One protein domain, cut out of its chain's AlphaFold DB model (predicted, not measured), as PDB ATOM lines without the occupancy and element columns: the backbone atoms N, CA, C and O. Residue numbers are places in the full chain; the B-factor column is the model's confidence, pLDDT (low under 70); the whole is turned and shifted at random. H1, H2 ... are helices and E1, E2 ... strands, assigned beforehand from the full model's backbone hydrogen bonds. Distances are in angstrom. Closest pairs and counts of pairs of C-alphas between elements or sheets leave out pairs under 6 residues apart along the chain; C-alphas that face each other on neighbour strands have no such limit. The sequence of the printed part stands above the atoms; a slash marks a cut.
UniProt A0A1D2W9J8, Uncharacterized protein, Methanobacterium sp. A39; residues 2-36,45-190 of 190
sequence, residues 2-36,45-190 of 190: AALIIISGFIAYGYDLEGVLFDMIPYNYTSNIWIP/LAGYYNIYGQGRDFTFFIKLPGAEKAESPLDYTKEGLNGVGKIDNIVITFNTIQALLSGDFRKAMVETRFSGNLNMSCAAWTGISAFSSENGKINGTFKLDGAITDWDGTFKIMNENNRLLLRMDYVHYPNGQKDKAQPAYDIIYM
ATOM      1  N   ALA A   2      24.514 -40.434  14.099       26.12
ATOM      2  CA  ALA A   2      23.341 -39.541  14.125       26.12
ATOM      3  C   ALA A   2      22.047 -40.201  13.592       26.12
ATOM      4  O   ALA A   2      20.989 -40.060  14.191       26.12
ATOM      5  N   ALA A   3      22.155 -41.037  12.551       28.70
ATOM      6  CA  ALA A   3      21.033 -41.819  12.020       28.70
ATOM      7  C   ALA A   3      20.413 -42.814  13.028       28.70
ATOM      8  O   ALA A   3      19.239 -43.133  12.909       28.70
ATOM      9  N   LEU A   4      21.163 -43.281  14.037       28.83
ATOM     10  CA  LEU A   4      20.657 -44.256  15.013       28.83
ATOM     11  C   LEU A   4      19.801 -43.596  16.110       28.83
ATOM     12  O   LEU A   4      18.881 -44.221  16.619       28.83
ATOM     13  N   ILE A   5      20.093 -42.331  16.442       38.00
ATOM     14  CA  ILE A   5      19.351 -41.527  17.434       38.00
ATOM     15  C   ILE A   5      18.019 -41.040  16.853       38.00
ATOM     16  O   ILE A   5      17.021 -40.957  17.561       38.00
ATOM     17  N   ILE A   6      17.999 -40.773  15.546       42.88
ATOM     18  CA  ILE A   6      16.790 -40.438  14.788       42.88
ATOM     19  C   ILE A   6      15.807 -41.617  14.902       42.88
ATOM     20  O   ILE A   6      14.695 -41.453  15.386       42.88
ATOM     21  N   ILE A   7      16.255 -42.841  14.606       40.78
ATOM     22  CA  ILE A   7      15.400 -44.039  14.511       40.78
ATOM     23  C   ILE A   7      14.781 -44.480  15.852       40.78
ATOM     24  O   ILE A   7      13.657 -44.975  15.859       40.78
ATOM     25  N   SER A   8      15.449 -44.276  16.993       33.03
ATOM     26  CA  SER A   8      14.879 -44.627  18.304       33.03
ATOM     27  C   SER A   8      13.784 -43.666  18.785       33.03
ATOM     28  O   SER A   8      12.971 -44.058  19.620       33.03
ATOM     29  N   GLY A   9      13.717 -42.443  18.246       34.12
ATOM     30  CA  GLY A   9      12.631 -41.493  18.517       34.12
ATOM     31  C   GLY A   9      11.358 -41.766  17.706       34.12
ATOM     32  O   GLY A   9      10.260 -41.668  18.249       34.12
ATOM     33  N   PHE A  10      11.497 -42.177  16.438       42.00
ATOM     34  CA  PHE A  10      10.368 -42.398  15.514       42.00
ATOM     35  C   PHE A  10       9.506 -43.625  15.849       42.00
ATOM     36  O   PHE A  10       8.328 -43.657  15.520       42.00
ATOM     37  N   ILE A  11      10.059 -44.641  16.521       43.66
ATOM     38  CA  ILE A  11       9.318 -45.884  16.821       43.66
ATOM     39  C   ILE A  11       8.382 -45.723  18.039       43.66
ATOM     40  O   ILE A  11       7.456 -46.514  18.210       43.66
ATOM     41  N   ALA A  12       8.580 -44.702  18.882       34.91
ATOM     42  CA  ALA A  12       7.884 -44.582  20.169       34.91
ATOM     43  C   ALA A  12       6.676 -43.625  20.179       34.91
ATOM     44  O   ALA A  12       5.850 -43.719  21.086       34.91
ATOM     45  N   TYR A  13       6.542 -42.723  19.203       37.69
ATOM     46  CA  TYR A  13       5.532 -41.664  19.241       37.69
ATOM     47  C   TYR A  13       4.861 -41.507  17.882       37.69
ATOM     48  O   TYR A  13       5.517 -41.221  16.890       37.69
ATOM     49  N   GLY A  14       3.548 -41.744  17.853       38.22
ATOM     50  CA  GLY A  14       2.749 -41.827  16.636       38.22
ATOM     51  C   GLY A  14       2.857 -40.629  15.685       38.22
ATOM     52  O   GLY A  14       3.216 -39.516  16.071       38.22
ATOM     53  N   TYR A  15       2.463 -40.928  14.448       45.50
ATOM     54  CA  TYR A  15       2.528 -40.212  13.167       45.50
ATOM     55  C   TYR A  15       2.340 -38.671  13.102       45.50
ATOM     56  O   TYR A  15       2.558 -38.111  12.035       45.50
ATOM     57  N   ASP A  16       2.001 -37.960  14.186       44.59
ATOM     58  CA  ASP A  16       1.827 -36.490  14.204       44.59
ATOM     59  C   ASP A  16       2.980 -35.717  14.885       44.59
ATOM     60  O   ASP A  16       3.162 -34.524  14.643       44.59
ATOM     61  N   LEU A  17       3.807 -36.372  15.713       48.75
ATOM     62  CA  LEU A  17       4.981 -35.737  16.352       48.75
ATOM     63  C   LEU A  17       6.195 -35.623  15.411       48.75
ATOM     64  O   LEU A  17       7.155 -34.908  15.710       48.75
ATOM     65  N   GLU A  18       6.141 -36.301  14.263       56.41
ATOM     66  CA  GLU A  18       7.233 -36.396  13.290       56.41
ATOM     67  C   GLU A  18       7.567 -35.047  12.645       56.41
ATOM     68  O   GLU A  18       8.741 -34.724  12.468       56.41
ATOM     69  N   GLY A  19       6.549 -34.230  12.350       58.25
ATOM     70  CA  GLY A  19       6.741 -32.919  11.728       58.25
ATOM     71  C   GLY A  19       7.501 -31.947  12.631       58.25
ATOM     72  O   GLY A  19       8.464 -31.331  12.189       58.25
ATOM     73  N   VAL A  20       7.113 -31.866  13.908       64.00
ATOM     74  CA  VAL A  20       7.708 -30.924  14.874       64.00
ATOM     75  C   VAL A  20       9.154 -31.294  15.191       64.00
ATOM     76  O   VAL A  20      10.013 -30.418  15.248       64.00
ATOM     77  N   LEU A  21       9.450 -32.585  15.374       68.06
ATOM     78  CA  LEU A  21      10.821 -33.030  15.623       68.06
ATOM     79  C   LEU A  21      11.707 -32.852  14.389       68.06
ATOM     80  O   LEU A  21      12.850 -32.429  14.537       68.06
ATOM     81  N   PHE A  22      11.193 -33.120  13.184       69.31
ATOM     82  CA  PHE A  22      11.932 -32.881  11.945       69.31
ATOM     83  C   PHE A  22      12.310 -31.402  11.789       69.31
ATOM     84  O   PHE A  22      13.470 -31.098  11.513       69.31
ATOM     85  N   ASP A  23      11.376 -30.492  12.076       78.06
ATOM     86  CA  ASP A  23      11.569 -29.038  11.987       78.06
ATOM     87  C   ASP A  23      12.636 -28.494  12.965       78.06
ATOM     88  O   ASP A  23      13.105 -27.366  12.816       78.06
ATOM     89  N   MET A  24      13.079 -29.292  13.944       77.31
ATOM     90  CA  MET A  24      14.116 -28.924  14.920       77.31
ATOM     91  C   MET A  24      15.511 -29.473  14.602       77.31
ATOM     92  O   MET A  24      16.455 -29.142  15.318       77.31
ATOM     93  N   ILE A  25      15.678 -30.312  13.576       79.50
ATOM     94  CA  ILE A  25      16.962 -30.971  13.289       79.50
ATOM     95  C   ILE A  25      17.818 -30.067  12.394       79.50
ATOM     96  O   ILE A  25      17.498 -29.926  11.209       79.50
ATOM     97  N   PRO A  26      18.920 -29.475  12.899       86.31
ATOM     98  CA  PRO A  26      19.865 -28.777  12.046       86.31
ATOM     99  C   PRO A  26      20.725 -29.781  11.277       86.31
ATOM    100  O   PRO A  26      21.094 -30.844  11.784       86.31
ATOM    101  N   TYR A  27      21.112 -29.413  10.065       82.00
ATOM    102  CA  TYR A  27      22.066 -30.168   9.264       82.00
ATOM    103  C   TYR A  27      22.992 -29.228   8.502       82.00
ATOM    104  O   TYR A  27      22.637 -28.105   8.154       82.00
ATOM    105  N   ASN A  28      24.207 -29.708   8.257       87.88
ATOM    106  CA  ASN A  28      25.201 -29.051   7.424       87.88
ATOM    107  C   ASN A  28      26.071 -30.138   6.790       87.88
ATOM    108  O   ASN A  28      26.748 -30.891   7.492       87.88
ATOM    109  N   TYR A  29      25.997 -30.253   5.472       84.62
ATOM    110  CA  TYR A  29      26.636 -31.302   4.703       84.62
ATOM    111  C   TYR A  29      27.386 -30.706   3.517       84.62
ATOM    112  O   TYR A  29      26.828 -29.935   2.742       84.62
ATOM    113  N   THR A  30      28.641 -31.110   3.347       82.56
ATOM    114  CA  THR A  30      29.488 -30.717   2.215       82.56
ATOM    115  C   THR A  30      29.986 -31.963   1.509       82.56
ATOM    116  O   THR A  30      30.460 -32.892   2.164       82.56
ATOM    117  N   SER A  31      29.945 -31.969   0.179       81.62
ATOM    118  CA  SER A  31      30.554 -33.023  -0.630       81.62
ATOM    119  C   SER A  31      31.141 -32.468  -1.921       81.62
ATOM    120  O   SER A  31      30.731 -31.425  -2.429       81.62
ATOM    121  N   ASN A  32      32.105 -33.203  -2.466       82.94
ATOM    122  CA  ASN A  32      32.658 -32.924  -3.781       82.94
ATOM    123  C   ASN A  32      31.653 -33.300  -4.875       82.94
ATOM    124  O   ASN A  32      30.851 -34.225  -4.714       82.94
ATOM    125  N   ILE A  33      31.733 -32.588  -5.993       76.06
ATOM    126  CA  ILE A  33      30.956 -32.815  -7.212       76.06
ATOM    127  C   ILE A  33      31.940 -32.874  -8.379       76.06
ATOM    128  O   ILE A  33      32.923 -32.131  -8.421       76.06
ATOM    129  N   TRP A  34      31.665 -33.759  -9.331       74.00
ATOM    130  CA  TRP A  34      32.440 -33.893 -10.554       74.00
ATOM    131  C   TRP A  34      31.501 -34.023 -11.749       74.00
ATOM    132  O   TRP A  34      30.649 -34.909 -11.782       74.00
ATOM    133  N   ILE A  35      31.662 -33.130 -12.720       73.19
ATOM    134  CA  ILE A  35      30.949 -33.155 -13.990       73.19
ATOM    135  C   ILE A  35      31.896 -33.751 -15.039       73.19
ATOM    136  O   ILE A  35      32.967 -33.176 -15.290       73.19
ATOM    137  N   PRO A  36      31.530 -34.891 -15.654       68.62
ATOM    138  CA  PRO A  36      32.337 -35.505 -16.696       68.62
ATOM    139  C   PRO A  36      32.488 -34.587 -17.915       68.62
ATOM    140  O   PRO A  36      31.611 -33.764 -18.190       68.62
ATOM    141  N   LEU A  45      34.854 -30.798 -15.069       75.44
ATOM    142  CA  LEU A  45      34.687 -29.755 -14.054       75.44
ATOM    143  C   LEU A  45      34.536 -30.394 -12.674       75.44
ATOM    144  O   LEU A  45      33.619 -31.175 -12.438       75.44
ATOM    145  N   ALA A  46      35.435 -30.059 -11.756       81.19
ATOM    146  CA  ALA A  46      35.357 -30.480 -10.364       81.19
ATOM    147  C   ALA A  46      34.948 -29.302  -9.480       81.19
ATOM    148  O   ALA A  46      35.252 -28.148  -9.780       81.19
ATOM    149  N   GLY A  47      34.294 -29.593  -8.366       83.12
ATOM    150  CA  GLY A  47      33.909 -28.586  -7.397       83.12
ATOM    151  C   GLY A  47      33.332 -29.203  -6.137       83.12
ATOM    152  O   GLY A  47      33.604 -30.360  -5.811       83.12
ATOM    153  N   TYR A  48      32.525 -28.429  -5.428       84.69
ATOM    154  CA  TYR A  48      31.842 -28.893  -4.231       84.69
ATOM    155  C   TYR A  48      30.441 -28.308  -4.138       84.69
ATOM    156  O   TYR A  48      30.135 -27.269  -4.728       84.69
ATOM    157  N   TYR A  49      29.605 -28.978  -3.358       85.88
ATOM    158  CA  TYR A  49      28.357 -28.431  -2.878       85.88
ATOM    159  C   TYR A  49      28.323 -28.464  -1.358       85.88
ATOM    160  O   TYR A  49      28.933 -29.324  -0.720       85.88
ATOM    161  N   ASN A  50      27.595 -27.519  -0.789       87.19
ATOM    162  CA  ASN A  50      27.240 -27.479   0.612       87.19
ATOM    163  C   ASN A  50      25.723 -27.300   0.708       87.19
ATOM    164  O   ASN A  50      25.154 -26.486  -0.011       87.19
ATOM    165  N   ILE A  51      25.072 -28.079   1.562       88.38
ATOM    166  CA  ILE A  51      23.658 -27.944   1.896       88.38
ATOM    167  C   ILE A  51      23.529 -27.893   3.410       88.38
ATOM    168  O   ILE A  51      24.090 -28.722   4.128       88.38
ATOM    169  N   TYR A  52      22.809 -26.903   3.904       88.00
ATOM    170  CA  TYR A  52      22.622 -26.680   5.324       88.00
ATOM    171  C   TYR A  52      21.249 -26.088   5.583       88.00
ATOM    172  O   TYR A  52      20.647 -25.471   4.710       88.00
ATOM    173  N   GLY A  53      20.738 -26.287   6.785       89.00
ATOM    174  CA  GLY A  53      19.387 -25.876   7.104       89.00
ATOM    175  C   GLY A  53      18.904 -26.468   8.408       89.00
ATOM    176  O   GLY A  53      19.685 -27.013   9.197       89.00
ATOM    177  N   GLN A  54      17.604 -26.346   8.616       89.06
ATOM    178  CA  GLN A  54      16.923 -26.897   9.768       89.06
ATOM    179  C   GLN A  54      15.566 -27.435   9.326       89.06
ATOM    180  O   GLN A  54      14.747 -26.708   8.767       89.06
ATOM    181  N   GLY A  55      15.353 -28.730   9.556       86.38
ATOM    182  CA  GLY A  55      14.162 -29.441   9.107       86.38
ATOM    183  C   GLY A  55      13.827 -29.195   7.641       86.38
ATOM    184  O   GLY A  55      14.601 -29.547   6.747       86.38
ATOM    185  N   ARG A  56      12.656 -28.602   7.395       88.06
ATOM    186  CA  ARG A  56      12.121 -28.361   6.050       88.06
ATOM    187  C   ARG A  56      12.833 -27.260   5.283       88.06
ATOM    188  O   ARG A  56      12.781 -27.283   4.057       88.06
ATOM    189  N   ASP A  57      13.457 -26.314   5.970       92.69
ATOM    190  CA  ASP A  57      14.104 -25.170   5.340       92.69
ATOM    191  C   ASP A  57      15.577 -25.486   5.074       92.69
ATOM    192  O   ASP A  57      16.317 -25.897   5.975       92.69
ATOM    193  N   PHE A  58      16.013 -25.283   3.833       91.19
ATOM    194  CA  PHE A  58      17.381 -25.543   3.402       91.19
ATOM    195  C   PHE A  58      17.945 -24.397   2.576       91.19
ATOM    196  O   PHE A  58      17.259 -23.731   1.808       91.19
ATOM    197  N   THR A  59      19.249 -24.214   2.694       91.88
ATOM    198  CA  THR A  59      20.075 -23.427   1.791       91.88
ATOM    199  C   THR A  59      21.113 -24.354   1.189       91.88
ATOM    200  O   THR A  59      21.695 -25.189   1.882       91.88
ATOM    201  N   PHE A  60      21.357 -24.223  -0.105       89.38
ATOM    202  CA  PHE A  60      22.445 -24.918  -0.763       89.38
ATOM    203  C   PHE A  60      23.305 -23.957  -1.566       89.38
ATOM    204  O   PHE A  60      22.874 -22.896  -2.021       89.38
ATOM    205  N   PHE A  61      24.542 -24.375  -1.745       88.56
ATOM    206  CA  PHE A  61      25.549 -23.677  -2.501       88.56
ATOM    207  C   PHE A  61      26.350 -24.682  -3.320       88.56
ATOM    208  O   PHE A  61      26.787 -25.698  -2.786       88.56
ATOM    209  N   ILE A  62      26.564 -24.403  -4.602       85.75
ATOM    210  CA  ILE A  62      27.388 -25.208  -5.504       85.75
ATOM    211  C   ILE A  62      28.466 -24.308  -6.095       85.75
ATOM    212  O   ILE A  62      28.168 -23.281  -6.702       85.75
ATOM    213  N   LYS A  63      29.726 -24.724  -5.983       84.94
ATOM    214  CA  LYS A  63      30.865 -24.034  -6.588       84.94
ATOM    215  C   LYS A  63      31.625 -24.967  -7.503       84.94
ATOM    216  O   LYS A  63      32.117 -26.002  -7.062       84.94
ATOM    217  N   LEU A  64      31.783 -24.545  -8.751       79.50
ATOM    218  CA  LEU A  64      32.528 -25.253  -9.786       79.50
ATOM    219  C   LEU A  64      33.663 -24.351 -10.295       79.50
ATOM    220  O   LEU A  64      33.468 -23.627 -11.269       79.50
ATOM    221  N   PRO A  65      34.830 -24.318  -9.624       76.62
ATOM    222  CA  PRO A  65      35.955 -23.509 -10.084       76.62
ATOM    223  C   PRO A  65      36.351 -23.855 -11.528       76.62
ATOM    224  O   PRO A  65      36.550 -25.024 -11.853       76.62
ATOM    225  N   GLY A  66      36.489 -22.849 -12.389       70.06
ATOM    226  CA  GLY A  66      36.806 -23.021 -13.806       70.06
ATOM    227  C   GLY A  66      35.579 -23.130 -14.713       70.06
ATOM    228  O   GLY A  66      35.736 -23.006 -15.928       70.06
ATOM    229  N   ALA A  67      34.373 -23.307 -14.160       68.94
ATOM    230  CA  ALA A  67      33.137 -23.289 -14.944       68.94
ATOM    231  C   ALA A  67      32.869 -21.909 -15.564       68.94
ATOM    232  O   ALA A  67      32.278 -21.843 -16.633       68.94
ATOM    233  N   GLU A  68      33.398 -20.831 -14.976       61.59
ATOM    234  CA  GLU A  68      33.309 -19.470 -15.522       61.59
ATOM    235  C   GLU A  68      34.037 -19.283 -16.864       61.59
ATOM    236  O   GLU A  68      33.900 -18.246 -17.506       61.59
ATOM    237  N   LYS A  69      34.853 -20.263 -17.267       62.31
ATOM    238  CA  LYS A  69      35.587 -20.268 -18.539       62.31
ATOM    239  C   LYS A  69      34.920 -21.144 -19.599       62.31
ATOM    240  O   LYS A  69      35.400 -21.191 -20.727       62.31
ATOM    241  N   ALA A  70      33.874 -21.880 -19.229       57.22
ATOM    242  CA  ALA A  70      33.073 -22.657 -20.155       57.22
ATOM    243  C   ALA A  70      31.914 -21.769 -20.623       57.22
ATOM    244  O   ALA A  70      31.011 -21.499 -19.844       57.22
ATOM    245  N   GLU A  71      31.958 -21.319 -21.879       46.97
ATOM    246  CA  GLU A  71      30.957 -20.465 -22.551       46.97
ATOM    247  C   GLU A  71      29.601 -21.184 -22.767       46.97
ATOM    248  O   GLU A  71      29.082 -21.257 -23.881       46.97
ATOM    249  N   SER A  72      29.049 -21.826 -21.738       50.62
ATOM    250  CA  SER A  72      27.771 -22.528 -21.816       50.62
ATOM    251  C   SER A  72      26.676 -21.662 -21.202       50.62
ATOM    252  O   SER A  72      26.867 -21.214 -20.079       50.62
ATOM    253  N   PRO A  73      25.480 -21.571 -21.816       48.50
ATOM    254  CA  PRO A  73      24.369 -20.697 -21.413       48.50
ATOM    255  C   PRO A  73      23.944 -20.717 -19.928       48.50
ATOM    256  O   PRO A  73      23.186 -19.861 -19.510       48.50
ATOM    257  N   LEU A  74      24.422 -21.655 -19.109       52.91
ATOM    258  CA  LEU A  74      24.162 -21.696 -17.669       52.91
ATOM    259  C   LEU A  74      25.082 -20.781 -16.836       52.91
ATOM    260  O   LEU A  74      24.903 -20.756 -15.619       52.91
ATOM    261  N   ASP A  75      26.050 -20.101 -17.469       55.69
ATOM    262  CA  ASP A  75      27.083 -19.196 -16.932       55.69
ATOM    263  C   ASP A  75      27.160 -19.139 -15.398       55.69
ATOM    264  O   ASP A  75      26.770 -18.188 -14.713       55.69
ATOM    265  N   TYR A  76      27.708 -20.228 -14.855       59.69
ATOM    266  CA  TYR A  76      28.225 -20.295 -13.500       59.69
ATOM    267  C   TYR A  76      29.334 -19.254 -13.361       59.69
ATOM    268  O   TYR A  76      30.326 -19.295 -14.085       59.69
ATOM    269  N   THR A  77      29.222 -18.341 -12.403       58.75
ATOM    270  CA  THR A  77      30.339 -17.448 -12.076       58.75
ATOM    271  C   THR A  77      31.218 -18.042 -10.985       58.75
ATOM    272  O   THR A  77      30.853 -19.016 -10.321       58.75
ATOM    273  N   LYS A  78      32.373 -17.403 -10.733       62.59
ATOM    274  CA  LYS A  78      33.258 -17.700  -9.584       62.59
ATOM    275  C   LYS A  78      32.503 -17.796  -8.247       62.59
ATOM    276  O   LYS A  78      33.018 -18.369  -7.283       62.59
ATOM    277  N   GLU A  79      31.342 -17.146  -8.177       70.12
ATOM    278  CA  GLU A  79      30.505 -17.024  -6.991       70.12
ATOM    279  C   GLU A  79      29.590 -18.223  -6.796       70.12
ATOM    280  O   GLU A  79      29.098 -18.371  -5.692       70.12
ATOM    281  N   GLY A  80      29.452 -19.105  -7.791       78.75
ATOM    282  CA  GLY A  80      28.688 -20.346  -7.714       78.75
ATOM    283  C   GLY A  80      27.176 -20.169  -7.878       78.75
ATOM    284  O   GLY A  80      26.669 -19.089  -8.183       78.75
ATOM    285  N   LEU A  81      26.462 -21.274  -7.702       85.25
ATOM    286  CA  LEU A  81      25.008 -21.351  -7.681       85.25
ATOM    287  C   LEU A  81      24.549 -21.404  -6.225       85.25
ATOM    288  O   LEU A  81      24.986 -22.269  -5.470       85.25
ATOM    289  N   ASN A  82      23.662 -20.497  -5.845       90.12
ATOM    290  CA  ASN A  82      23.044 -20.457  -4.528       90.12
ATOM    291  C   ASN A  82      21.569 -20.819  -4.659       90.12
ATOM    292  O   ASN A  82      20.936 -20.487  -5.662       90.12
ATOM    293  N   GLY A  83      21.002 -21.440  -3.636       90.81
ATOM    294  CA  GLY A  83      19.565 -21.623  -3.567       90.81
ATOM    295  C   GLY A  83      19.055 -21.752  -2.146       90.81
ATOM    296  O   GLY A  83      19.762 -22.200  -1.250       90.81
ATOM    297  N   VAL A  84      17.810 -21.342  -1.963       94.75
ATOM    298  CA  VAL A  84      17.063 -21.435  -0.713       94.75
ATOM    299  C   VAL A  84      15.762 -22.143  -1.032       94.75
ATOM    300  O   VAL A  84      15.058 -21.753  -1.964       94.75
ATOM    301  N   GLY A  85      15.442 -23.184  -0.284       93.75
ATOM    302  CA  GLY A  85      14.244 -23.964  -0.509       93.75
ATOM    303  C   GLY A  85      13.577 -24.416   0.770       93.75
ATOM    304  O   GLY A  85      14.110 -24.289   1.873       93.75
ATOM    305  N   LYS A  86      12.373 -24.936   0.576       93.56
ATOM    306  CA  LYS A  86      11.508 -25.434   1.625       93.56
ATOM    307  C   LYS A  86      10.831 -26.715   1.175       93.56
ATOM    308  O   LYS A  86      10.309 -26.800   0.064       93.56
ATOM    309  N   ILE A  87      10.831 -27.704   2.054       90.75
ATOM    310  CA  ILE A  87      10.018 -28.906   1.933       90.75
ATOM    311  C   ILE A  87       8.635 -28.582   2.499       90.75
ATOM    312  O   ILE A  87       8.481 -28.325   3.690       90.75
ATOM    313  N   ASP A  88       7.615 -28.587   1.654       90.31
ATOM    314  CA  ASP A  88       6.240 -28.311   2.066       90.31
ATOM    315  C   ASP A  88       5.625 -29.535   2.747       90.31
ATOM    316  O   ASP A  88       4.993 -29.421   3.799       90.31
ATOM    317  N   ASN A  89       5.879 -30.721   2.189       87.94
ATOM    318  CA  ASN A  89       5.390 -31.993   2.710       87.94
ATOM    319  C   ASN A  89       6.516 -33.017   2.745       87.94
ATOM    320  O   ASN A  89       7.297 -33.110   1.801       87.94
ATOM    321  N   ILE A  90       6.555 -33.828   3.797       85.31
ATOM    322  CA  ILE A  90       7.439 -34.984   3.910       85.31
ATOM    323  C   ILE A  90       6.679 -36.120   4.585       85.31
ATOM    324  O   ILE A  90       5.988 -35.910   5.578       85.31
ATOM    325  N   VAL A  91       6.783 -37.316   4.021       84.81
ATOM    326  CA  VAL A  91       6.203 -38.539   4.570       84.81
ATOM    327  C   VAL A  91       7.284 -39.606   4.555       84.81
ATOM    328  O   VAL A  91       7.716 -40.074   3.494       84.81
ATOM    329  N   ILE A  92       7.713 -39.994   5.753       81.06
ATOM    330  CA  ILE A  92       8.697 -41.051   5.950       81.06
ATOM    331  C   ILE A  92       7.975 -42.389   5.778       81.06
ATOM    332  O   ILE A  92       7.121 -42.778   6.569       81.06
ATOM    333  N   THR A  93       8.294 -43.101   4.699       80.69
ATOM    334  CA  THR A  93       7.713 -44.422   4.424       80.69
ATOM    335  C   THR A  93       8.513 -45.522   5.121       80.69
ATOM    336  O   THR A  93       9.689 -45.351   5.442       80.69
ATOM    337  N   PHE A  94       7.929 -46.709   5.293       82.62
ATOM    338  CA  PHE A  94       8.683 -47.861   5.799       82.62
ATOM    339  C   PHE A  94       9.908 -48.190   4.922       82.62
ATOM    340  O   PHE A  94      10.987 -48.458   5.448       82.62
ATOM    341  N   ASN A  95       9.784 -48.065   3.594       84.75
ATOM    342  CA  ASN A  95      10.906 -48.221   2.662       84.75
ATOM    343  C   ASN A  95      12.023 -47.201   2.915       84.75
ATOM    344  O   ASN A  95      13.200 -47.551   2.821       84.75
ATOM    345  N   THR A  96      11.663 -45.961   3.268       81.69
ATOM    346  CA  THR A  96      12.626 -44.927   3.675       81.69
ATOM    347  C   THR A  96      13.428 -45.398   4.882       81.69
ATOM    348  O   THR A  96      14.656 -45.391   4.850       81.69
ATOM    349  N   ILE A  97      12.743 -45.868   5.928       80.44
ATOM    350  CA  ILE A  97      13.375 -46.338   7.168       80.44
ATOM    351  C   ILE A  97      14.293 -47.528   6.885       80.44
ATOM    352  O   ILE A  97      15.436 -47.544   7.339       80.44
ATOM    353  N   GLN A  98      13.833 -48.504   6.099       85.19
ATOM    354  CA  GLN A  98      14.648 -49.660   5.723       85.19
ATOM    355  C   GLN A  98      15.914 -49.254   4.962       85.19
ATOM    356  O   GLN A  98      16.991 -49.759   5.271       85.19
ATOM    357  N   ALA A  99      15.801 -48.330   4.005       83.19
ATOM    358  CA  ALA A  99      16.941 -47.838   3.239       83.19
ATOM    359  C   ALA A  99      17.943 -47.070   4.119       83.19
ATOM    360  O   ALA A  99      19.152 -47.256   3.985       83.19
ATOM    361  N   LEU A 100      17.460 -46.264   5.070       80.56
ATOM    362  CA  LEU A 100      18.312 -45.587   6.052       80.56
ATOM    363  C   LEU A 100      19.039 -46.586   6.963       80.56
ATOM    364  O   LEU A 100      20.241 -46.446   7.189       80.56
ATOM    365  N   LEU A 101      18.337 -47.614   7.448       80.81
ATOM    366  CA  LEU A 101      18.910 -48.679   8.278       80.81
ATOM    367  C   LEU A 101      19.971 -49.496   7.538       80.81
ATOM    368  O   LEU A 101      20.961 -49.900   8.146       80.81
ATOM    369  N   SER A 102      19.796 -49.718   6.234       86.75
ATOM    370  CA  SER A 102      20.780 -50.409   5.396       86.75
ATOM    371  C   SER A 102      21.917 -49.506   4.904       86.75
ATOM    372  O   SER A 102      22.782 -49.979   4.170       86.75
ATOM    373  N   GLY A 103      21.921 -48.216   5.261       80.56
ATOM    374  CA  GLY A 103      22.905 -47.237   4.785       80.56
ATOM    375  C   GLY A 103      22.765 -46.864   3.304       80.56
ATOM    376  O   GLY A 103      23.668 -46.251   2.737       80.56
ATOM    377  N   ASP A 104      21.647 -47.212   2.664       82.94
ATOM    378  CA  ASP A 104      21.363 -46.876   1.269       82.94
ATOM    379  C   ASP A 104      20.655 -45.519   1.186       82.94
ATOM    380  O   ASP A 104      19.448 -45.409   0.963       82.94
ATOM    381  N   PHE A 105      21.427 -44.451   1.392       81.75
ATOM    382  CA  PHE A 105      20.908 -43.081   1.404       81.75
ATOM    383  C   PHE A 105      20.303 -42.650   0.060       81.75
ATOM    384  O   PHE A 105      19.376 -41.844   0.033       81.75
ATOM    385  N   ARG A 106      20.781 -43.211  -1.059       79.25
ATOM    386  CA  ARG A 106      20.229 -42.926  -2.394       79.25
ATOM    387  C   ARG A 106      18.834 -43.506  -2.538       79.25
ATOM    388  O   ARG A 106      17.927 -42.821  -3.005       79.25
ATOM    389  N   LYS A 107      18.653 -44.757  -2.110       82.44
ATOM    390  CA  LYS A 107      17.332 -45.376  -2.056       82.44
ATOM    391  C   LYS A 107      16.427 -44.646  -1.071       82.44
ATOM    392  O   LYS A 107      15.292 -44.353  -1.423       82.44
ATOM    393  N   ALA A 108      16.935 -44.274   0.105       83.81
ATOM    394  CA  ALA A 108      16.167 -43.505   1.080       83.81
ATOM    395  C   ALA A 108      15.641 -42.195   0.476       83.81
ATOM    396  O   ALA A 108      14.461 -41.893   0.625       83.81
ATOM    397  N   MET A 109      16.472 -41.467  -0.276       82.44
ATOM    398  CA  MET A 109      16.078 -40.225  -0.940       82.44
ATOM    399  C   MET A 109      14.895 -40.418  -1.900       82.44
ATOM    400  O   MET A 109      13.942 -39.652  -1.839       82.44
ATOM    401  N   VAL A 110      14.920 -41.436  -2.766       82.50
ATOM    402  CA  VAL A 110      13.856 -41.631  -3.774       82.50
ATOM    403  C   VAL A 110      12.607 -42.351  -3.239       82.50
ATOM    404  O   VAL A 110      11.546 -42.279  -3.855       82.50
ATOM    405  N   GLU A 111      12.719 -43.062  -2.113       84.06
ATOM    406  CA  GLU A 111      11.600 -43.736  -1.426       84.06
ATOM    407  C   GLU A 111      10.887 -42.826  -0.413       84.06
ATOM    408  O   GLU A 111       9.727 -43.078  -0.056       84.06
ATOM    409  N   THR A 112      11.565 -41.771   0.051       84.06
ATOM    410  CA  THR A 112      10.942 -40.720   0.861       84.06
ATOM    411  C   THR A 112       9.999 -39.935  -0.028       84.06
ATOM    412  O   THR A 112      10.405 -39.419  -1.073       84.06
ATOM    413  N   ARG A 113       8.738 -39.816   0.390       89.69
ATOM    414  CA  ARG A 113       7.784 -38.952  -0.299       89.69
ATOM    415  C   ARG A 113       7.943 -37.546   0.236       89.69
ATOM    416  O   ARG A 113       7.835 -37.334   1.440       89.69
ATOM    417  N   PHE A 114       8.190 -36.594  -0.644       88.75
ATOM    418  CA  PHE A 114       8.269 -35.194  -0.257       88.75
ATOM    419  C   PHE A 114       7.863 -34.289  -1.407       88.75
ATOM    420  O   PHE A 114       7.897 -34.698  -2.563       88.75
ATOM    421  N   SER A 115       7.497 -33.055  -1.101       93.94
ATOM    422  CA  SER A 115       7.354 -31.996  -2.093       93.94
ATOM    423  C   SER A 115       7.860 -30.682  -1.538       93.94
ATOM    424  O   SER A 115       7.935 -30.506  -0.321       93.94
ATOM    425  N   GLY A 116       8.242 -29.775  -2.422       93.50
ATOM    426  CA  GLY A 116       8.792 -28.502  -2.015       93.50
ATOM    427  C   GLY A 116       9.025 -27.555  -3.169       93.50
ATOM    428  O   GLY A 116       8.787 -27.868  -4.339       93.50
ATOM    429  N   ASN A 117       9.533 -26.392  -2.799       95.25
ATOM    430  CA  ASN A 117       9.892 -25.326  -3.709       95.25
ATOM    431  C   ASN A 117      11.280 -24.813  -3.354       95.25
ATOM    432  O   ASN A 117      11.703 -24.865  -2.196       95.25
ATOM    433  N   LEU A 118      11.997 -24.299  -4.342       93.50
ATOM    434  CA  LEU A 118      13.257 -23.623  -4.107       93.50
ATOM    435  C   LEU A 118      13.444 -22.463  -5.077       93.50
ATOM    436  O   LEU A 118      13.089 -22.541  -6.252       93.50
ATOM    437  N   ASN A 119      14.038 -21.400  -4.559       94.00
ATOM    438  CA  ASN A 119      14.567 -20.298  -5.335       94.00
ATOM    439  C   ASN A 119      16.062 -20.527  -5.510       94.00
ATOM    440  O   ASN A 119      16.751 -20.954  -4.583       94.00
ATOM    441  N   MET A 120      16.569 -20.230  -6.691       90.19
ATOM    442  CA  MET A 120      17.966 -20.400  -7.048       90.19
ATOM    443  C   MET A 120      18.472 -19.163  -7.778       90.19
ATOM    444  O   MET A 120      17.720 -18.452  -8.437       90.19
ATOM    445  N   SER A 121      19.757 -18.888  -7.652       88.00
ATOM    446  CA  SER A 121      20.397 -17.776  -8.337       88.00
ATOM    447  C   SER A 121      21.862 -18.081  -8.573       88.00
ATOM    448  O   SER A 121      22.570 -18.528  -7.662       88.00
ATOM    449  N   CYS A 122      22.335 -17.751  -9.760       81.75
ATOM    450  CA  CYS A 122      23.740 -17.474 -10.002       81.75
ATOM    451  C   CYS A 122      23.863 -16.015 -10.470       81.75
ATOM    452  O   CYS A 122      22.885 -15.270 -10.483       81.75
ATOM    453  N   ALA A 123      25.057 -15.568 -10.847       76.94
ATOM    454  CA  ALA A 123      25.203 -14.187 -11.303       76.94
ATOM    455  C   ALA A 123      24.575 -13.918 -12.687       76.94
ATOM    456  O   ALA A 123      24.354 -12.758 -13.021       76.94
ATOM    457  N   ALA A 124      24.307 -14.953 -13.492       77.00
ATOM    458  CA  ALA A 124      23.730 -14.806 -14.831       77.00
ATOM    459  C   ALA A 124      22.192 -14.854 -14.849       77.00
ATOM    460  O   ALA A 124      21.568 -14.275 -15.743       77.00
ATOM    461  N   TRP A 125      21.579 -15.534 -13.878       84.00
ATOM    462  CA  TRP A 125      20.139 -15.761 -13.835       84.00
ATOM    463  C   TRP A 125      19.627 -15.991 -12.412       84.00
ATOM    464  O   TRP A 125      20.344 -16.426 -11.509       84.00
ATOM    465  N   THR A 126      18.336 -15.740 -12.237       89.19
ATOM    466  CA  THR A 126      17.554 -16.167 -11.071       89.19
ATOM    467  C   THR A 126      16.557 -17.220 -11.503       89.19
ATOM    468  O   THR A 126      16.190 -17.272 -12.667       89.19
ATOM    469  N   GLY A 127      16.113 -18.076 -10.601       90.81
ATOM    470  CA  GLY A 127      15.196 -19.132 -10.966       90.81
ATOM    471  C   GLY A 127      14.384 -19.652  -9.806       90.81
ATOM    472  O   GLY A 127      14.708 -19.458  -8.636       90.81
ATOM    473  N   ILE A 128      13.318 -20.339 -10.172       94.69
ATOM    474  CA  ILE A 128      12.399 -21.003  -9.264       94.69
ATOM    475  C   ILE A 128      12.226 -22.445  -9.715       94.69
ATOM    476  O   ILE A 128      12.291 -22.758 -10.907       94.69
ATOM    477  N   SER A 129      12.004 -23.332  -8.758       93.94
ATOM    478  CA  SER A 129      11.747 -24.739  -9.017       93.94
ATOM    479  C   SER A 129      10.751 -25.286  -8.008       93.94
ATOM    480  O   SER A 129      10.789 -24.935  -6.829       93.94
ATOM    481  N   ALA A 130       9.867 -26.145  -8.497       95.94
ATOM    482  CA  ALA A 130       8.950 -26.932  -7.693       95.94
ATOM    483  C   ALA A 130       9.269 -28.405  -7.924       95.94
ATOM    484  O   ALA A 130       9.519 -28.821  -9.057       95.94
ATOM    485  N   PHE A 131       9.262 -29.202  -6.863       94.25
ATOM    486  CA  PHE A 131       9.666 -30.597  -6.941       94.25
ATOM    487  C   PHE A 131       8.832 -31.499  -6.047       94.25
ATOM    488  O   PHE A 131       8.292 -31.086  -5.020       94.25
ATOM    489  N   SER A 132       8.756 -32.766  -6.433       93.94
ATOM    490  CA  SER A 132       8.156 -33.821  -5.636       93.94
ATOM    491  C   SER A 132       8.860 -35.153  -5.855       93.94
ATOM    492  O   SER A 132       9.271 -35.492  -6.963       93.94
ATOM    493  N   SER A 133       8.998 -35.915  -4.779       90.25
ATOM    494  CA  SER A 133       9.447 -37.298  -4.787       90.25
ATOM    495  C   SER A 133       8.254 -38.212  -4.570       90.25
ATOM    496  O   SER A 133       7.583 -38.143  -3.538       90.25
ATOM    497  N   GLU A 134       7.994 -39.074  -5.546       86.25
ATOM    498  CA  GLU A 134       6.971 -40.101  -5.451       86.25
ATOM    499  C   GLU A 134       7.364 -41.325  -6.285       86.25
ATOM    500  O   GLU A 134       7.892 -41.209  -7.394       86.25
ATOM    501  N   ASN A 135       7.076 -42.521  -5.768       81.06
ATOM    502  CA  ASN A 135       7.245 -43.786  -6.489       81.06
ATOM    503  C   ASN A 135       8.674 -44.005  -7.043       81.06
ATOM    504  O   ASN A 135       8.850 -44.395  -8.202       81.06
ATOM    505  N   GLY A 136       9.698 -43.743  -6.219       83.19
ATOM    506  CA  GLY A 136      11.103 -44.009  -6.556       83.19
ATOM    507  C   GLY A 136      11.727 -42.996  -7.522       83.19
ATOM    508  O   GLY A 136      12.755 -43.290  -8.138       83.19
ATOM    509  N   LYS A 137      11.090 -41.834  -7.713       89.19
ATOM    510  CA  LYS A 137      11.501 -40.789  -8.657       89.19
ATOM    511  C   LYS A 137      11.263 -39.418  -8.044       89.19
ATOM    512  O   LYS A 137      10.226 -39.199  -7.427       89.19
ATOM    513  N   ILE A 138      12.171 -38.487  -8.304       91.19
ATOM    514  CA  ILE A 138      11.956 -37.065  -8.036       91.19
ATOM    515  C   ILE A 138      11.629 -36.409  -9.369       91.19
ATOM    516  O   ILE A 138      12.376 -36.579 -10.325       91.19
ATOM    517  N   ASN A 139      10.528 -35.682  -9.455       94.81
ATOM    518  CA  ASN A 139      10.175 -34.880 -10.618       94.81
ATOM    519  C   ASN A 139      10.101 -33.418 -10.197       94.81
ATOM    520  O   ASN A 139       9.841 -33.111  -9.034       94.81
ATOM    521  N   GLY A 140      10.279 -32.515 -11.145       95.12
ATOM    522  CA  GLY A 140      10.045 -31.111 -10.886       95.12
ATOM    523  C   GLY A 140       9.994 -30.275 -12.143       95.12
ATOM    524  O   GLY A 140      10.260 -30.747 -13.250       95.12
ATOM    525  N   THR A 141       9.628 -29.022 -11.947       95.94
ATOM    526  CA  THR A 141       9.658 -27.972 -12.955       95.94
ATOM    527  C   THR A 141      10.683 -26.936 -12.547       95.94
ATOM    528  O   THR A 141      10.988 -26.774 -11.366       95.94
ATOM    529  N   PHE A 142      11.214 -26.220 -13.525       92.25
ATOM    530  CA  PHE A 142      12.056 -25.071 -13.260       92.25
ATOM    531  C   PHE A 142      11.769 -23.956 -14.253       92.25
ATOM    532  O   PHE A 142      11.354 -24.199 -15.387       92.25
ATOM    533  N   LYS A 143      12.022 -22.732 -13.804       92.06
ATOM    534  CA  LYS A 143      12.071 -21.537 -14.633       92.06
ATOM    535  C   LYS A 143      13.277 -20.721 -14.208       92.06
ATOM    536  O   LYS A 143      13.405 -20.413 -13.026       92.06
ATOM    537  N   LEU A 144      14.154 -20.418 -15.149       88.62
ATOM    538  CA  LEU A 144      15.345 -19.607 -14.970       88.62
ATOM    539  C   LEU A 144      15.179 -18.362 -15.844       88.62
ATOM    540  O   LEU A 144      15.004 -18.475 -17.053       88.62
ATOM    541  N   ASP A 145      15.218 -17.198 -15.219       86.50
ATOM    542  CA  ASP A 145      15.126 -15.888 -15.847       86.50
ATOM    543  C   ASP A 145      16.515 -15.240 -15.809       86.50
ATOM    544  O   ASP A 145      17.055 -14.938 -14.733       86.50
ATOM    545  N   GLY A 146      17.118 -15.072 -16.983       80.12
ATOM    546  CA  GLY A 146      18.458 -14.517 -17.156       80.12
ATOM    547  C   GLY A 146      18.436 -13.192 -17.907       80.12
ATOM    548  O   GLY A 146      17.497 -12.867 -18.625       80.12
ATOM    549  N   ALA A 147      19.508 -12.405 -17.788       73.94
ATOM    550  CA  ALA A 147      19.596 -11.132 -18.515       73.94
ATOM    551  C   ALA A 147      19.655 -11.315 -20.045       73.94
ATOM    552  O   ALA A 147      19.296 -10.415 -20.801       73.94
ATOM    553  N   ILE A 148      20.153 -12.473 -20.489       72.88
ATOM    554  CA  ILE A 148      20.392 -12.793 -21.900       72.88
ATOM    555  C   ILE A 148      19.533 -13.975 -22.342       72.88
ATOM    556  O   ILE A 148      19.107 -14.023 -23.483       72.88
ATOM    557  N   THR A 149      19.279 -14.963 -21.493       74.38
ATOM    558  CA  THR A 149      18.546 -16.167 -21.896       74.38
ATOM    559  C   THR A 149      17.623 -16.578 -20.769       74.38
ATOM    560  O   THR A 149      18.006 -16.479 -19.607       74.38
ATOM    561  N   ASP A 150      16.436 -17.046 -21.142       82.88
ATOM    562  CA  ASP A 150      15.495 -17.671 -20.223       82.88
ATOM    563  C   ASP A 150      15.409 -19.166 -20.527       82.88
ATOM    564  O   ASP A 150      15.562 -19.597 -21.680       82.88
ATOM    565  N   TRP A 151      15.116 -19.948 -19.495       86.44
ATOM    566  CA  TRP A 151      14.858 -21.376 -19.601       86.44
ATOM    567  C   TRP A 151      13.617 -21.739 -18.811       86.44
ATOM    568  O   TRP A 151      13.452 -21.321 -17.667       86.44
ATOM    569  N   ASP A 152      12.779 -22.587 -19.377       90.56
ATOM    570  CA  ASP A 152      11.729 -23.268 -18.642       90.56
ATOM    571  C   ASP A 152      11.714 -24.748 -19.007       90.56
ATOM    572  O   ASP A 152      12.087 -25.165 -20.106       90.56
ATOM    573  N   GLY A 153      11.357 -25.585 -18.044       92.75
ATOM    574  CA  GLY A 153      11.443 -27.009 -18.277       92.75
ATOM    575  C   GLY A 153      11.032 -27.867 -17.109       92.75
ATOM    576  O   GLY A 153      10.490 -27.422 -16.095       92.75
ATOM    577  N   THR A 154      11.311 -29.147 -17.291       95.12
ATOM    578  CA  THR A 154      11.079 -30.196 -16.311       95.12
ATOM    579  C   THR A 154      12.369 -30.943 -16.051       95.12
ATOM    580  O   THR A 154      13.257 -31.018 -16.903       95.12
ATOM    581  N   PHE A 155      12.473 -31.517 -14.863       92.31
ATOM    582  CA  PHE A 155      13.544 -32.434 -14.537       92.31
ATOM    583  C   PHE A 155      13.007 -33.680 -13.856       92.31
ATOM    584  O   PHE A 155      11.940 -33.687 -13.236       92.31
ATOM    585  N   LYS A 156      13.791 -34.747 -13.959       92.56
ATOM    586  CA  LYS A 156      13.516 -36.025 -13.330       92.56
ATOM    587  C   LYS A 156      14.799 -36.648 -12.815       92.56
ATOM    588  O   LYS A 156      15.751 -36.802 -13.574       92.56
ATOM    589  N   ILE A 157      14.790 -37.062 -11.554       88.56
ATOM    590  CA  ILE A 157      15.848 -37.840 -10.916       88.56
ATOM    591  C   ILE A 157      15.321 -39.247 -10.655       88.56
ATOM    592  O   ILE A 157      14.256 -39.427 -10.061       88.56
ATOM    593  N   MET A 158      16.060 -40.256 -11.098       87.56
ATOM    594  CA  MET A 158      15.718 -41.661 -10.887       87.56
ATOM    595  C   MET A 158      16.967 -42.516 -10.714       87.56
ATOM    596  O   MET A 158      18.024 -42.198 -11.249       87.56
ATOM    597  N   ASN A 159      16.841 -43.623  -9.986       82.62
ATOM    598  CA  ASN A 159      17.908 -44.616  -9.921       82.62
ATOM    599  C   ASN A 159      17.991 -45.391 -11.246       82.62
ATOM    600  O   ASN A 159      17.007 -45.989 -11.681       82.62
ATOM    601  N   GLU A 160      19.175 -45.420 -11.853       81.50
ATOM    602  CA  GLU A 160      19.512 -46.220 -13.030       81.50
ATOM    603  C   GLU A 160      20.897 -46.851 -12.820       81.50
ATOM    604  O   GLU A 160      21.872 -46.152 -12.561       81.50
ATOM    605  N   ASN A 161      21.001 -48.181 -12.907       79.50
ATOM    606  CA  ASN A 161      22.279 -48.907 -12.814       79.50
ATOM    607  C   ASN A 161      23.153 -48.510 -11.601       79.50
ATOM    608  O   ASN A 161      24.364 -48.333 -11.725       79.50
ATOM    609  N   ASN A 162      22.536 -48.374 -10.418       74.62
ATOM    610  CA  ASN A 162      23.195 -47.982  -9.158       74.62
ATOM    611  C   ASN A 162      23.763 -46.543  -9.132       74.62
ATOM    612  O   ASN A 162      24.582 -46.210  -8.270       74.62
ATOM    613  N   ARG A 163      23.320 -45.696 -10.066       76.25
ATOM    614  CA  ARG A 163      23.608 -44.260 -10.159       76.25
ATOM    615  C   ARG A 163      22.299 -43.477 -10.169       76.25
ATOM    616  O   ARG A 163      21.248 -44.023 -10.503       76.25
ATOM    617  N   LEU A 164      22.355 -42.203  -9.811       78.75
ATOM    618  CA  LEU A 164      21.223 -41.299  -9.973       78.75
ATOM    619  C   LEU A 164      21.317 -40.655 -11.356       78.75
ATOM    620  O   LEU A 164      22.275 -39.956 -11.665       78.75
ATOM    621  N   LEU A 165      20.321 -40.889 -12.198       84.19
ATOM    622  CA  LEU A 165      20.165 -40.198 -13.469       84.19
ATOM    623  C   LEU A 165      19.296 -38.965 -13.244       84.19
ATOM    624  O   LEU A 165      18.147 -39.100 -12.829       84.19
ATOM    625  N   LEU A 166      19.834 -37.787 -13.548       85.38
ATOM    626  CA  LEU A 166      19.098 -36.537 -13.708       85.38
ATOM    627  C   LEU A 166      18.887 -36.292 -15.205       85.38
ATOM    628  O   LEU A 166      19.848 -36.120 -15.950       85.38
ATOM    629  N   ARG A 167      17.631 -36.255 -15.638       89.00
ATOM    630  CA  ARG A 167      17.229 -35.814 -16.974       89.00
ATOM    631  C   ARG A 167      16.553 -34.462 -16.861       89.00
ATOM    632  O   ARG A 167      15.693 -34.292 -16.002       89.00
ATOM    633  N   MET A 168      16.926 -33.536 -17.731       89.00
ATOM    634  CA  MET A 168      16.294 -32.230 -17.867       89.00
ATOM    635  C   MET A 168      15.783 -32.096 -19.295       89.00
ATOM    636  O   MET A 168      16.544 -32.323 -20.231       89.00
ATOM    637  N   ASP A 169      14.518 -31.730 -19.454       91.50
ATOM    638  CA  ASP A 169      13.887 -31.424 -20.737       91.50
ATOM    639  C   ASP A 169      13.404 -29.971 -20.662       91.50
ATOM    640  O   ASP A 169      12.617 -29.633 -19.772       91.50
ATOM    641  N   TYR A 170      13.902 -29.103 -21.543       89.56
ATOM    642  CA  TYR A 170      13.711 -27.658 -21.415       89.56
ATOM    643  C   TYR A 170      13.640 -26.935 -22.753       89.56
ATOM    644  O   TYR A 170      14.078 -27.438 -23.788       89.56
ATOM    645  N   VAL A 171      13.093 -25.727 -22.725       86.88
ATOM    646  CA  VAL A 171      13.117 -24.785 -23.837       86.88
ATOM    647  C   VAL A 171      14.074 -23.661 -23.469       86.88
ATOM    648  O   VAL A 171      14.007 -23.116 -22.371       86.88
ATOM    649  N   HIS A 172      14.997 -23.335 -24.374       84.50
ATOM    650  CA  HIS A 172      15.868 -22.176 -24.217       84.50
ATOM    651  C   HIS A 172      15.412 -21.041 -25.136       84.50
ATOM    652  O   HIS A 172      15.121 -21.260 -26.317       84.50
ATOM    653  N   TYR A 173      15.371 -19.825 -24.592       82.81
ATOM    654  CA  TYR A 173      14.951 -18.612 -25.291       82.81
ATOM    655  C   TYR A 173      16.150 -17.678 -25.495       82.81
ATOM    656  O   TYR A 173      16.459 -16.874 -24.611       82.81
ATOM    657  N   PRO A 174      16.858 -17.761 -26.634       74.38
ATOM    658  CA  PRO A 174      18.068 -16.973 -26.845       74.38
ATOM    659  C   PRO A 174      17.744 -15.474 -26.916       74.38
ATOM    660  O   PRO A 174      16.872 -15.060 -27.680       74.38
ATOM    661  N   ASN A 175      18.463 -14.642 -26.157       70.25
ATOM    662  CA  ASN A 175      18.278 -13.180 -26.114       70.25
ATOM    663  C   ASN A 175      16.843 -12.743 -25.760       70.25
ATOM    664  O   ASN A 175      16.370 -11.727 -26.271       70.25
ATOM    665  N   GLY A 176      16.118 -13.540 -24.962       65.69
ATOM    666  CA  GLY A 176      14.708 -13.299 -24.624       65.69
ATOM    667  C   GLY A 176      13.743 -13.393 -25.819       65.69
ATOM    668  O   GLY A 176      12.582 -12.989 -25.722       65.69
ATOM    669  N   GLN A 177      14.199 -13.908 -26.969       77.06
ATOM    670  CA  GLN A 177      13.417 -14.004 -28.205       77.06
ATOM    671  C   GLN A 177      12.550 -15.264 -28.175       77.06
ATOM    672  O   GLN A 177      12.981 -16.355 -28.556       77.06
ATOM    673  N   LYS A 178      11.310 -15.113 -27.696       73.38
ATOM    674  CA  LYS A 178      10.351 -16.223 -27.538       73.38
ATOM    675  C   LYS A 178      10.013 -16.941 -28.844       73.38
ATOM    676  O   LYS A 178       9.692 -18.123 -28.829       73.38
ATOM    677  N   ASP A 179      10.108 -16.245 -29.966       78.38
ATOM    678  CA  ASP A 179       9.919 -16.764 -31.321       78.38
ATOM    679  C   ASP A 179      11.069 -17.667 -31.797       78.38
ATOM    680  O   ASP A 179      10.893 -18.436 -32.740       78.38
ATOM    681  N   LYS A 180      12.227 -17.622 -31.126       82.50
ATOM    682  CA  LYS A 180      13.401 -18.463 -31.411       82.50
ATOM    683  C   LYS A 180      13.638 -19.546 -30.365       82.50
ATOM    684  O   LYS A 180      14.741 -20.082 -30.279       82.50
ATOM    685  N   ALA A 181      12.608 -19.850 -29.584       84.62
ATOM    686  CA  ALA A 181      12.601 -20.935 -28.623       84.62
ATOM    687  C   ALA A 181      13.096 -22.235 -29.265       84.62
ATOM    688  O   ALA A 181      12.551 -22.658 -30.290       84.62
ATOM    689  N   GLN A 182      14.093 -22.888 -28.668       84.75
ATOM    690  CA  GLN A 182      14.501 -24.219 -29.118       84.75
ATOM    691  C   GLN A 182      14.423 -25.227 -27.969       84.75
ATOM    692  O   GLN A 182      14.939 -24.960 -26.877       84.75
ATOM    693  N   PRO A 183      13.804 -26.395 -28.204       88.06
ATOM    694  CA  PRO A 183      13.806 -27.472 -27.233       88.06
ATOM    695  C   PRO A 183      15.205 -28.083 -27.135       88.06
ATOM    696  O   PRO A 183      15.907 -28.252 -28.133       88.06
ATOM    697  N   ALA A 184      15.589 -28.453 -25.926       86.94
ATOM    698  CA  ALA A 184      16.833 -29.128 -25.612       86.94
ATOM    699  C   ALA A 184      16.610 -30.118 -24.463       86.94
ATOM    700  O   ALA A 184      15.602 -30.077 -23.753       86.94
ATOM    701  N   TYR A 185      17.555 -31.037 -24.298       86.69
ATOM    702  CA  TYR A 185      17.583 -31.927 -23.151       86.69
ATOM    703  C   TYR A 185      19.024 -32.212 -22.742       86.69
ATOM    704  O   TYR A 185      19.929 -32.226 -23.576       86.69
ATOM    705  N   ASP A 186      19.219 -32.479 -21.457       81.12
ATOM    706  CA  ASP A 186      20.496 -32.892 -20.887       81.12
ATOM    707  C   ASP A 186      20.287 -34.097 -19.961       81.12
ATOM    708  O   ASP A 186      19.256 -34.233 -19.295       81.12
ATOM    709  N   ILE A 187      21.288 -34.978 -19.915       79.06
ATOM    710  CA  ILE A 187      21.324 -36.138 -19.019       79.06
ATOM    711  C   ILE A 187      22.624 -36.091 -18.223       79.06
ATOM    712  O   ILE A 187      23.714 -36.000 -18.787       79.06
ATOM    713  N   ILE A 188      22.500 -36.174 -16.902       76.12
ATOM    714  CA  ILE A 188      23.610 -36.147 -15.953       76.12
ATOM    715  C   ILE A 188      23.522 -37.397 -15.081       76.12
ATOM    716  O   ILE A 188      22.478 -37.696 -14.506       76.12
ATOM    717  N   TYR A 189      24.636 -38.116 -14.962       70.44
ATOM    718  CA  TYR A 189      24.756 -39.271 -14.077       70.44
ATOM    719  C   TYR A 189      25.542 -38.904 -12.817       70.44
ATOM    720  O   TYR A 189      26.723 -38.560 -12.912       70.44
ATOM    721  N   MET A 190      24.910 -39.053 -11.655       65.50
ATOM    722  CA  MET A 190      25.455 -38.802 -10.317       65.50
ATOM    723  C   MET A 190      25.738 -40.108  -9.571       65.50
ATOM    724  O   MET A 190      24.938 -41.067  -9.682       65.50
TER     725      MET A 190
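AT A GLANCE: This is residues 2 to 36 and 45 to 190 of the 190 residues of an uncharacterized protein of Methanobacterium sp. A39 (UniProt A0A1D2W9J8). Ten antiparallel strands curl into a barrel that is nearly closed, with a gap between its edge strands E1 and E10. The four short helices gather toward one end of it: the hairpin of H3 and H4, then H2, and H1 farthest out. The printed part has 181 residues, in the order H1 H2 E1 E2 E3 E4 H3 H4 E5 E6 E7 E8 E9 E10, and the strands run side by side from E1 to E10 in number order. The class is mixed, helices and strands; the whole is compact, with a radius of gyration of the C-alphas of 17.9 A, and elongated, spanning 57 by 32 by 30 A.

IN THESE COORDINATES: H1 is residues 2 to 10, with C-alpha 2 at (23.341, -39.541, 14.125), and H2 is 18 to 22. E1 is residues 26 to 35, 28.6 A long; E2 is 45 to 54, 29.9 A; E3 is 57 to 63, 20.6 A; E4 is 81 to 91, 28.3 A, and bends by 64 degrees at residue 88. H3 is residues 94 to 101 and H4 is 105 to 111. E5 is residues 113 to 121, 25.9 A; E6 is 125 to 134, 28.9 A; E7 is 137 to 146, 28.5 A; E8 is 149 to 160, 31.3 A; E9 is 163 to 174, 32.5 A; E10 is 182 to 189, 23.6 A, with C-alpha 189 at (24.756, -39.271, -14.077).

HOW THE PARTS SIT: The sheet is twisted. Within hydrogen-bond range are, for instance, N 29 and O 51 of E1 and E2, 2.8 A; N 50 and O 61 of E2 and E3, 2.8 A; N 84 and O 119 of E4 and E5, 2.9 A; and N 168 and O 186 of E9 and E10, 2.9 A. E2 E3 E4 and E5 to E10 are meanders, each strand the antiparallel neighbour of the one before. E1 and E10 are only just apart, closest 8.2 A. H3 and H4 form a helical hairpin and touch, the C-alphas of Thr 96 and Ala 108 closest at 4.6 A. H4 is on the sheet at the sheet's level, its height 1.7 A. H2 only grazes the sheet with residues 18 to 22. H1 is close to but not clearly touching H3, the C-alphas of Ala 3 and Leu 100 closest at 7.6 A. Each O i to N i+4 pair is within hydrogen-bond range in H2, H3 and H4; in H1, 4 of 5 are.

THE WHOLE: The C-alphas farthest apart are those of Ala 12 and Asp 179, 58.6 A. Residues 37 to 44 are not printed, with 6.8 A between C-alphas 36 and 45. The link E3 to E4 is long. Mean pLDDT of the printed part is 78.0; residues 2 to 22 and 67 to 78 are among those under 70.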